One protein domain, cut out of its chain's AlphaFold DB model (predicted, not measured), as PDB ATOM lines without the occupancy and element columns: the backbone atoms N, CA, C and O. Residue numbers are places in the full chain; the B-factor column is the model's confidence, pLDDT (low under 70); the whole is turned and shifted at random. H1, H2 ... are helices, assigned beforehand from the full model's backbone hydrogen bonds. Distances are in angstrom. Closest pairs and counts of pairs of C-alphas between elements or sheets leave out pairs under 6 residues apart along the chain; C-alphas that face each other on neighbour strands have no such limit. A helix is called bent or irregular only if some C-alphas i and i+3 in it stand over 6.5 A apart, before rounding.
ATOM      1  N   ASN A  22      79.902  89.825  97.393       62.72
ATOM      2  CA  ASN A  22      78.937  90.221  96.376       62.72
ATOM      3  C   ASN A  22      79.552  90.942  95.159       62.72
ATOM      4  O   ASN A  22      78.794  91.367  94.292       62.72
ATOM      5  N   ALA A  23      80.880  91.063  95.030       64.19
ATOM      6  CA  ALA A  23      81.535  91.889  94.003       64.19
ATOM      7  C   ALA A  23      81.391  91.389  92.549       64.19
ATOM      8  O   ALA A  23      81.928  91.996  91.624       64.19
ATOM      9  N   LYS A  24      80.620  90.321  92.301       74.75
ATOM     10  CA  LYS A  24      80.292  89.847  90.944       74.75
ATOM     11  C   LYS A  24      79.721  90.967  90.061       74.75
ATOM     12  O   LYS A  24      80.039  91.018  88.874       74.75
ATOM     13  N   PHE A  25      78.942  91.884  90.641       79.44
ATOM     14  CA  PHE A  25      78.349  93.004  89.902       79.44
ATOM     15  C   PHE A  25      79.401  93.938  89.282       79.44
ATOM     16  O   PHE A  25      79.116  94.547  88.261       79.44
ATOM     17  N   VAL A  26      80.611  94.026  89.848       76.75
ATOM     18  CA  VAL A  26      81.720  94.831  89.306       76.75
ATOM     19  C   VAL A  26      82.158  94.281  87.947       76.75
ATOM     20  O   VAL A  26      82.275  95.012  86.961       76.75
ATOM     21  N   CYS A  27      82.331  92.959  87.875       73.19
ATOM     22  CA  CYS A  27      82.634  92.259  86.630       73.19
ATOM     23  C   CYS A  27      81.470  92.347  85.641       73.19
ATOM     24  O   CYS A  27      81.698  92.527  84.449       73.19
ATOM     25  N   ASP A  28      80.232  92.220  86.122       81.06
ATOM     26  CA  ASP A  28      79.053  92.284  85.259       81.06
ATOM     27  C   ASP A  28      78.855  93.688  84.660       81.06
ATOM     28  O   ASP A  28      78.687  93.814  83.452       81.06
ATOM     29  N   ALA A  29      78.989  94.751  85.457       83.69
ATOM     30  CA  ALA A  29      78.915  96.142  85.001       83.69
ATOM     31  C   ALA A  29      79.993  96.477  83.959       83.69
ATOM     32  O   ALA A  29      79.732  97.145  82.958       83.69
ATOM     33  N   THR A  30      81.192  95.935  84.156       75.81
ATOM     34  CA  THR A  30      82.286  96.006  83.187       75.81
ATOM     35  C   THR A  30      81.889  95.400  81.823       75.81
ATOM     36  O   THR A  30      82.262  95.932  80.773       75.81
ATOM     37  N   TRP A  31      81.080  94.328  81.794       73.06
ATOM     38  CA  TRP A  31      80.545  93.764  80.543       73.06
ATOM     39  C   TRP A  31      79.524  94.675  79.869       73.06
ATOM     40  O   TRP A  31      79.519  94.775  78.641       73.06
ATOM     41  N   GLU A  32      78.688  95.361  80.644       83.69
ATOM     42  CA  GLU A  32      77.673  96.270  80.108       83.69
ATOM     43  C   GLU A  32      78.293  97.460  79.369       83.69
ATOM     44  O   GLU A  32      77.811  97.826  78.297       83.69
ATOM     45  N   TRP A  33      79.414  98.006  79.854       76.62
ATOM     46  CA  TRP A  33      80.170  99.019  79.102       76.62
ATOM     47  C   TRP A  33      80.759  98.468  77.796       76.62
ATOM     48  O   TRP A  33      80.728  99.143  76.768       76.62
ATOM     49  N   ARG A  34      81.248  97.222  77.784       71.31
ATOM     50  CA  ARG A  34      81.835  96.605  76.577       71.31
ATOM     51  C   ARG A  34      80.806  96.318  75.486       71.31
ATOM     52  O   ARG A  34      81.136  96.440  74.308       71.31
ATOM     53  N   LYS A  35      79.561  95.990  75.851       70.25
ATOM     54  CA  LYS A  35      78.464  95.836  74.876       70.25
ATOM     55  C   LYS A  35      78.269  97.104  74.048       70.25
ATOM     56  O   LYS A  35      78.085  97.018  72.835       70.25
ATOM     57  N   GLU A  36      78.340  98.262  74.695       66.94
ATOM     58  CA  GLU A  36      78.163  99.561  74.042       66.94
ATOM     59  C   GLU A  36      79.402  99.963  73.240       66.94
ATOM     60  O   GLU A  36      79.279 100.374  72.089       66.94
ATOM     61  N   LEU A  37      80.595  99.789  73.815       62.56
ATOM     62  CA  LEU A  37      81.850 100.230  73.199       62.56
ATOM     63  C   LEU A  37      82.283  99.379  71.997       62.56
ATOM     64  O   LEU A  37      82.849  99.920  71.050       62.56
ATOM     65  N   ALA A  38      82.040  98.065  72.022       57.25
ATOM     66  CA  ALA A  38      82.590  97.140  71.026       57.25
ATOM     67  C   ALA A  38      81.536  96.438  70.163       57.25
ATOM     68  O   ALA A  38      81.796  96.140  69.000       57.25
ATOM     69  N   LEU A  39      80.345  96.174  70.707       52.78
ATOM     70  CA  LEU A  39      79.324  95.360  70.032       52.78
ATOM     71  C   LEU A  39      78.154  96.187  69.479       52.78
ATOM     72  O   LEU A  39      77.214  95.612  68.937       52.78
ATOM     73  N   LYS A  40      78.195  97.523  69.618       67.12
ATOM     74  CA  LYS A  40      77.093  98.445  69.267       67.12
ATOM     75  C   LYS A  40      75.744  98.055  69.904       67.12
ATOM     76  O   LYS A  40      74.685  98.395  69.381       67.12
ATOM     77  N   GLY A  41      75.777  97.322  71.018       71.62
ATOM     78  CA  GLY A  41      74.599  96.949  71.799       71.62
ATOM     79  C   GLY A  41      74.216  98.031  72.809       71.62
ATOM     80  O   GLY A  41      74.861  99.073  72.892       71.62
ATOM     81  N   LYS A  42      73.180  97.769  73.614       82.38
ATOM     82  CA  LYS A  42      72.850  98.567  74.806       82.38
ATOM     83  C   LYS A  42      73.210  97.781  76.062       82.38
ATOM     84  O   LYS A  42      72.814  96.622  76.184       82.38
ATOM     85  N   GLY A  43      73.966  98.400  76.961       83.31
ATOM     86  CA  GLY A  43      74.301  97.838  78.262       83.31
ATOM     87  C   GLY A  43      73.271  98.227  79.321       83.31
ATOM     88  O   GLY A  43      72.603  99.254  79.207       83.31
ATOM     89  N   ASP A  44      73.161  97.428  80.377       90.19
ATOM     90  CA  ASP A  44      72.336  97.736  81.546       90.19
ATOM     91  C   ASP A  44      72.877  98.980  82.273       90.19
ATOM     92  O   ASP A  44      73.967  98.987  82.852       90.19
ATOM     93  N   VAL A  45      72.097 100.060  82.222       87.50
ATOM     94  CA  VAL A  45      72.427 101.351  82.837       87.50
ATOM     95  C   VAL A  45      72.460 101.265  84.358       87.50
ATOM     96  O   VAL A  45      73.343 101.863  84.968       87.50
ATOM     97  N   GLN A  46      71.560 100.499  84.970       92.69
ATOM     98  CA  GLN A  46      71.481 100.393  86.427       92.69
ATOM     99  C   GLN A  46      72.704  99.673  86.984       92.69
ATOM    100  O   GLN A  46      73.276 100.079  87.994       92.69
ATOM    101  N   LEU A  47      73.171  98.644  86.276       89.69
ATOM    102  CA  LEU A  47      74.363  97.909  86.675       89.69
ATOM    103  C   LEU A  47      75.639  98.758  86.550       89.69
ATOM    104  O   LEU A  47      76.494  98.714  87.436       89.69
ATOM    105  N   LYS A  48      75.741  99.579  85.495       86.62
ATOM    106  CA  LYS A  48      76.836 100.550  85.315       86.62
ATOM    107  C   LYS A  48      76.840 101.622  86.411       86.62
ATOM    108  O   LYS A  48      77.897 101.900  86.972       86.62
ATOM    109  N   LEU A  49      75.677 102.190  86.741       89.31
ATOM    110  CA  LEU A  49      75.539 103.195  87.803       89.31
ATOM    111  C   LEU A  49      75.920 102.631  89.173       89.31
ATOM    112  O   LEU A  49      76.704 103.247  89.887       89.31
ATOM    113  N   ARG A  50      75.478 101.410  89.486       90.81
ATOM    114  CA  ARG A  50      75.851 100.725  90.728       90.81
ATOM    115  C   ARG A  50      77.367 100.586  90.892       90.81
ATOM    116  O   ARG A  50      77.881 100.675  92.004       90.81
ATOM    117  N   LEU A  51      78.095 100.337  89.801       86.50
ATOM    118  CA  LEU A  51      79.556 100.283  89.845       86.50
ATOM    119  C   LEU A  51      80.177 101.667  90.071       86.50
ATOM    120  O   LEU A  51      81.097 101.773  90.876       86.50
ATOM    121  N   VAL A  52      79.659 102.718  89.429       86.25
ATOM    122  CA  VAL A  52      80.096 104.106  89.676       86.25
ATOM    123  C   VAL A  52      79.947 104.455  91.159       86.25
ATOM    124  O   VAL A  52      80.916 104.870  91.789       86.25
ATOM    125  N   GLU A  53      78.758 104.232  91.720       90.44
ATOM    126  CA  GLU A  53      78.446 104.505  93.128       90.44
ATOM    127  C   GLU A  53      79.387 103.742  94.057       90.44
ATOM    128  O   GLU A  53      80.045 104.338  94.908       90.44
ATOM    129  N   TRP A  54      79.545 102.438  93.821       87.75
ATOM    130  CA  TRP A  54      80.454 101.617  94.610       87.75
ATOM    131  C   TRP A  54      81.902 102.113  94.536       87.75
ATOM    132  O   TRP A  54      82.572 102.175  95.565       87.75
ATOM    133  N   THR A  55      82.401 102.490  93.353       81.75
ATOM    134  CA  THR A  55      83.757 103.040  93.198       81.75
ATOM    135  C   THR A  55      83.928 104.329  93.996       81.75
ATOM    136  O   THR A  55      84.918 104.468  94.713       81.75
ATOM    137  N   VAL A  56      82.964 105.249  93.928       84.69
ATOM    138  CA  VAL A  56      82.995 106.500  94.701       84.69
ATOM    139  C   VAL A  56      82.961 106.220  96.206       84.69
ATOM    140  O   VAL A  56      83.707 106.843  96.962       84.69
ATOM    141  N   ASP A  57      82.162 105.253  96.650       86.94
ATOM    142  CA  ASP A  57      82.094 104.861  98.059       86.94
ATOM    143  C   ASP A  57      83.405 104.240  98.549       86.94
ATOM    144  O   ASP A  57      83.858 104.555  99.651       86.94
ATOM    145  N   GLN A  58      84.066 103.413  97.730       80.25
ATOM    146  CA  GLN A  58      85.392 102.880  98.066       80.25
ATOM    147  C   GLN A  58      86.434 103.994  98.200       80.25
ATOM    148  O   GLN A  58      87.257 103.956  99.117       80.25
ATOM    149  N   VAL A  59      86.385 105.006  97.330       76.44
ATOM    150  CA  VAL A  59      87.264 106.177  97.426       76.44
ATOM    151  C   VAL A  59      87.015 106.941  98.722       76.44
ATOM    152  O   VAL A  59      87.958 107.198  99.465       76.44
ATOM    153  N   LYS A  60      85.753 107.254  99.035       81.38
ATOM    154  CA  LYS A  60      85.376 107.964 100.267       81.38
ATOM    155  C   LYS A  60      85.757 107.188 101.527       81.38
ATOM    156  O   LYS A  60      86.148 107.788 102.522       81.38
ATOM    157  N   ALA A  61      85.673 105.860 101.478       76.19
ATOM    158  CA  ALA A  61      86.071 104.978 102.570       76.19
ATOM    159  C   ALA A  61      87.596 104.813 102.713       76.19
ATOM    160  O   ALA A  61      88.040 104.199 103.683       76.19
ATOM    161  N   THR A  62      88.389 105.349 101.779       74.19
ATOM    162  CA  THR A  62      89.852 105.242 101.749       74.19
ATOM    163  C   THR A  62      90.467 106.634 101.933       74.19
ATOM    164  O   THR A  62      90.657 107.339 100.941       74.19
ATOM    165  N   PRO A  63      90.804 107.060 103.171       77.50
ATOM    166  CA  PRO A  63      91.200 108.443 103.465       77.50
ATOM    167  C   PRO A  63      92.326 108.972 102.570       77.50
ATOM    168  O   PRO A  63      92.180 110.022 101.957       77.50
ATOM    169  N   CYS A  64      93.390 108.188 102.375       64.56
ATOM    170  CA  CYS A  64      94.526 108.589 101.540       64.56
ATOM    171  C   CYS A  64      94.173 108.822 100.062       64.56
ATOM    172  O   CYS A  64      94.862 109.582  99.389       64.56
ATOM    173  N   LEU A  65      93.123 108.172  99.550       58.16
ATOM    174  CA  LEU A  65      92.640 108.364  98.184       58.16
ATOM    175  C   LEU A  65      91.623 109.508  98.124       58.16
ATOM    176  O   LEU A  65      91.673 110.332  97.209       58.16
ATOM    177  N   CYS A  66      90.733 109.589  99.117       70.44
ATOM    178  CA  CYS A  66      89.761 110.667  99.253       70.44
ATOM    179  C   CYS A  66      90.460 112.033  99.319       70.44
ATOM    180  O   CYS A  66      90.091 112.930  98.568       70.44
ATOM    181  N   ASP A  67      91.531 112.160 100.106       76.88
ATOM    182  CA  ASP A  67      92.257 113.418 100.334       76.88
ATOM    183  C   ASP A  67      92.873 114.028  99.059       76.88
ATOM    184  O   ASP A  67      93.119 115.233  99.015       76.88
ATOM    185  N   VAL A  68      93.083 113.238  97.996       68.31
ATOM    186  CA  VAL A  68      93.685 113.712  96.734       68.31
ATOM    187  C   VAL A  68      92.810 114.765  96.044       68.31
ATOM    188  O   VAL A  68      93.319 115.784  95.578       68.31
ATOM    189  N   PHE A  69      91.497 114.525  95.969       69.19
ATOM    190  CA  PHE A  69      90.542 115.411  95.286       69.19
ATOM    191  C   PHE A  69      89.310 115.769  96.139       69.19
ATOM    192  O   PHE A  69      88.476 116.574  95.720       69.19
ATOM    193  N   GLY A  70      89.197 115.213  97.346       83.69
ATOM    194  CA  GLY A  70      88.133 115.481  98.310       83.69
ATOM    195  C   GLY A  70      86.738 115.226  97.742       83.69
ATOM    196  O   GLY A  70      86.456 114.188  97.144       83.69
ATOM    197  N   ALA A  71      85.851 116.209  97.900       88.50
ATOM    198  CA  ALA A  71      84.467 116.128  97.431       88.50
ATOM    199  C   ALA A  71      84.334 115.934  95.907       88.50
ATOM    200  O   ALA A  71      83.334 115.378  95.450       88.50
ATOM    201  N   LYS A  72      85.352 116.327  95.127       74.81
ATOM    202  CA  LYS A  72      85.326 116.240  93.660       74.81
ATOM    203  C   LYS A  72      85.281 114.806  93.139       74.81
ATOM    204  O   LYS A  72      84.899 114.584  92.002       74.81
ATOM    205  N   TRP A  73      85.587 113.806  93.969       80.31
ATOM    206  CA  TRP A  73      85.445 112.393  93.603       80.31
ATOM    207  C   TRP A  73      84.020 111.979  93.200       80.31
ATOM    208  O   TRP A  73      83.851 110.926  92.595       80.31
ATOM    209  N   SER A  74      82.994 112.777  93.515       82.44
ATOM    210  CA  SER A  74      81.619 112.557  93.039       82.44
ATOM    211  C   SER A  74      81.333 113.140  91.644       82.44
ATOM    212  O   SER A  74      80.257 112.896  91.104       82.44
ATOM    213  N   GLU A  75      82.277 113.867  91.044       74.25
ATOM    214  CA  GLU A  75      82.189 114.401  89.681       74.25
ATOM    215  C   GLU A  75      82.749 113.396  88.654       74.25
ATOM    216  O   GLU A  75      83.673 112.619  88.937       74.25
ATOM    217  N   LEU A  76      82.191 113.415  87.439       67.19
ATOM    218  CA  LEU A  76      82.458 112.427  86.387       67.19
ATOM    219  C   LEU A  76      83.921 112.396  85.949       67.19
ATOM    220  O   LEU A  76      84.502 111.332  85.722       67.19
ATOM    221  N   GLU A  77      84.541 113.562  85.895       56.59
ATOM    222  CA  GLU A  77      85.932 113.776  85.532       56.59
ATOM    223  C   GLU A  77      86.892 113.067  86.495       56.59
ATOM    224  O   GLU A  77      87.961 112.630  86.077       56.59
ATOM    225  N   TYR A  78      86.506 112.894  87.762       64.19
ATOM    226  CA  TYR A  78      87.385 112.356  88.798       64.19
ATOM    227  C   TYR A  78      87.172 110.862  88.994       64.19
ATOM    228  O   TYR A  78      88.142 110.106  88.957       64.19
ATOM    229  N   PHE A  79      85.929 110.380  89.118       71.25
ATOM    230  CA  PHE A  79      85.718 108.931  89.238       71.25
ATOM    231  C   PHE A  79      86.083 108.183  87.946       71.25
ATOM    232  O   PHE A  79      86.453 107.006  87.998       71.25
ATOM    233  N   SER A  80      86.038 108.845  86.781       64.75
ATOM    234  CA  SER A  80      86.485 108.247  85.518       64.75
ATOM    235  C   SER A  80      87.982 107.924  85.508       64.75
ATOM    236  O   SER A  80      88.373 106.978  84.828       64.75
ATOM    237  N   LEU A  81      88.803 108.591  86.333       58.12
ATOM    238  CA  LEU A  81      90.220 108.248  86.527       58.12
ATOM    239  C   LEU A  81      90.415 106.846  87.111       58.12
ATOM    240  O   LEU A  81      91.491 106.273  86.969       58.12
ATOM    241  N   LEU A  82      89.389 106.292  87.760       68.50
ATOM    242  CA  LEU A  82      89.384 104.921  88.263       68.50
ATOM    243  C   LEU A  82      88.565 104.009  87.348       68.50
ATOM    244  O   LEU A  82      89.029 102.939  86.958       68.50
ATOM    245  N   LEU A  83      87.369 104.442  86.942       69.69
ATOM    246  CA  LEU A  83      86.513 103.634  86.076       69.69
ATOM    247  C   LEU A  83      87.155 103.332  84.734       69.69
ATOM    248  O   LEU A  83      87.136 102.177  84.314       69.69
ATOM    249  N   GLN A  84      87.749 104.329  84.078       64.88
ATOM    250  CA  GLN A  84      88.312 104.144  82.753       64.88
ATOM    251  C   GLN A  84      89.452 103.121  82.768       64.88
ATOM    252  O   GLN A  84      89.301 102.101  82.106       64.88
ATOM    253  N   PRO A  85      90.536 103.272  83.548       55.00
ATOM    254  CA  PRO A  85      91.603 102.288  83.534       55.00
ATOM    255  C   PRO A  85      91.196 100.954  84.147       55.00
ATOM    256  O   PRO A  85      91.623  99.974  83.565       55.00
ATOM    257  N   PHE A  86      90.394 100.890  85.230       63.97
ATOM    258  CA  PHE A  86      90.177  99.658  86.022       63.97
ATOM    259  C   PHE A  86      88.965  98.817  85.658       63.97
ATOM    260  O   PHE A  86      89.003  97.595  85.802       63.97
ATOM    261  N   PHE A  87      87.913  99.443  85.146       68.69
ATOM    262  CA  PHE A  87      86.640  98.756  84.958       68.69
ATOM    263  C   PHE A  87      86.129  98.854  83.521       68.69
ATOM    264  O   PHE A  87      85.569  97.902  82.996       68.69
ATOM    265  N   ILE A  88      86.381  99.960  82.828       67.62
ATOM    266  CA  ILE A  88      85.929 100.171  81.450       67.62
ATOM    267  C   ILE A  88      86.995  99.670  80.464       67.62
ATOM    268  O   ILE A  88      86.691  98.903  79.551       67.62
ATOM    269  N   SER A  89      88.258 100.049  80.673       61.03
ATOM    270  CA  SER A  89      89.375  99.809  79.750       61.03
ATOM    271  C   SER A  89      90.377  98.747  80.218       61.03
ATOM    272  O   SER A  89      91.191  98.324  79.398       61.03
ATOM    273  N   LEU A  90      90.298  98.214  81.452       48.78
ATOM    274  CA  LEU A  90      91.255  97.190  81.937       48.78
ATOM    275  C   LEU A  90      91.084  95.794  81.333       48.78
ATOM    276  O   LEU A  90      91.623  94.820  81.842       48.78
ATOM    277  N   ALA A  91      90.391  95.657  80.210       51.78
ATOM    278  CA  ALA A  91      90.576  94.443  79.431       51.78
ATOM    279  C   ALA A  91      90.480  94.686  77.941       51.78
ATOM    280  O   ALA A  91      89.657  94.085  77.259       51.78
TER     281      ALA A  91
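What this domain is: This is residues 22 to 91 of the 228 residues of an uncharacterized protein of Thraustotheca clavata (UniProt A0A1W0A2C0). H1 crosses the first half of H2, H3 folds back from the far end of H2, and H4 crosses H2 between them. The printed part has 70 residues with four named helices, H1 to H4 in order along the chain, which hold 57 of them, and no named strand; the class is all helix, and the whole is compact, with a radius of gyration of the C-alphas of 12.5 A and spans of 37 by 25 by 20 A.

Where its parts are: H1, residues 24 to 39, begins at C-alpha 24 (80.292, 89.847, 90.944). H2, residues 45 to 60, measures 22.7 A. H3, residues 63 to 74, is irregular: C-alphas 68 and 71 are 9.6 A apart. H4, residues 76 to 88, ends at C-alpha 88 (85.929, 100.171, 81.450).

How they stand to each other: H1 touches H2 at a steep tilt of 55 degrees; closest C-alphas, Ala 29 and Lys 48, 4.9 A. H2 and H3 form a hairpin; closest C-alphas, Lys 60 and Cys 66, 5.3 A. H4 touches H2; closest C-alphas, Val 56 and Phe 79, 6.6 A. H1 and H3 are apart. O i to N i+4 pairs are within hydrogen-bond range throughout H2, 11 of 12 in H1, 5 of 9 in H4 and 2 of 8 in H3, where 6 of 9 i+3 pairs are.

The domain as a whole: The printed part has no cut; pLDDT is under 70 in 26 residues, among them 80 to 91.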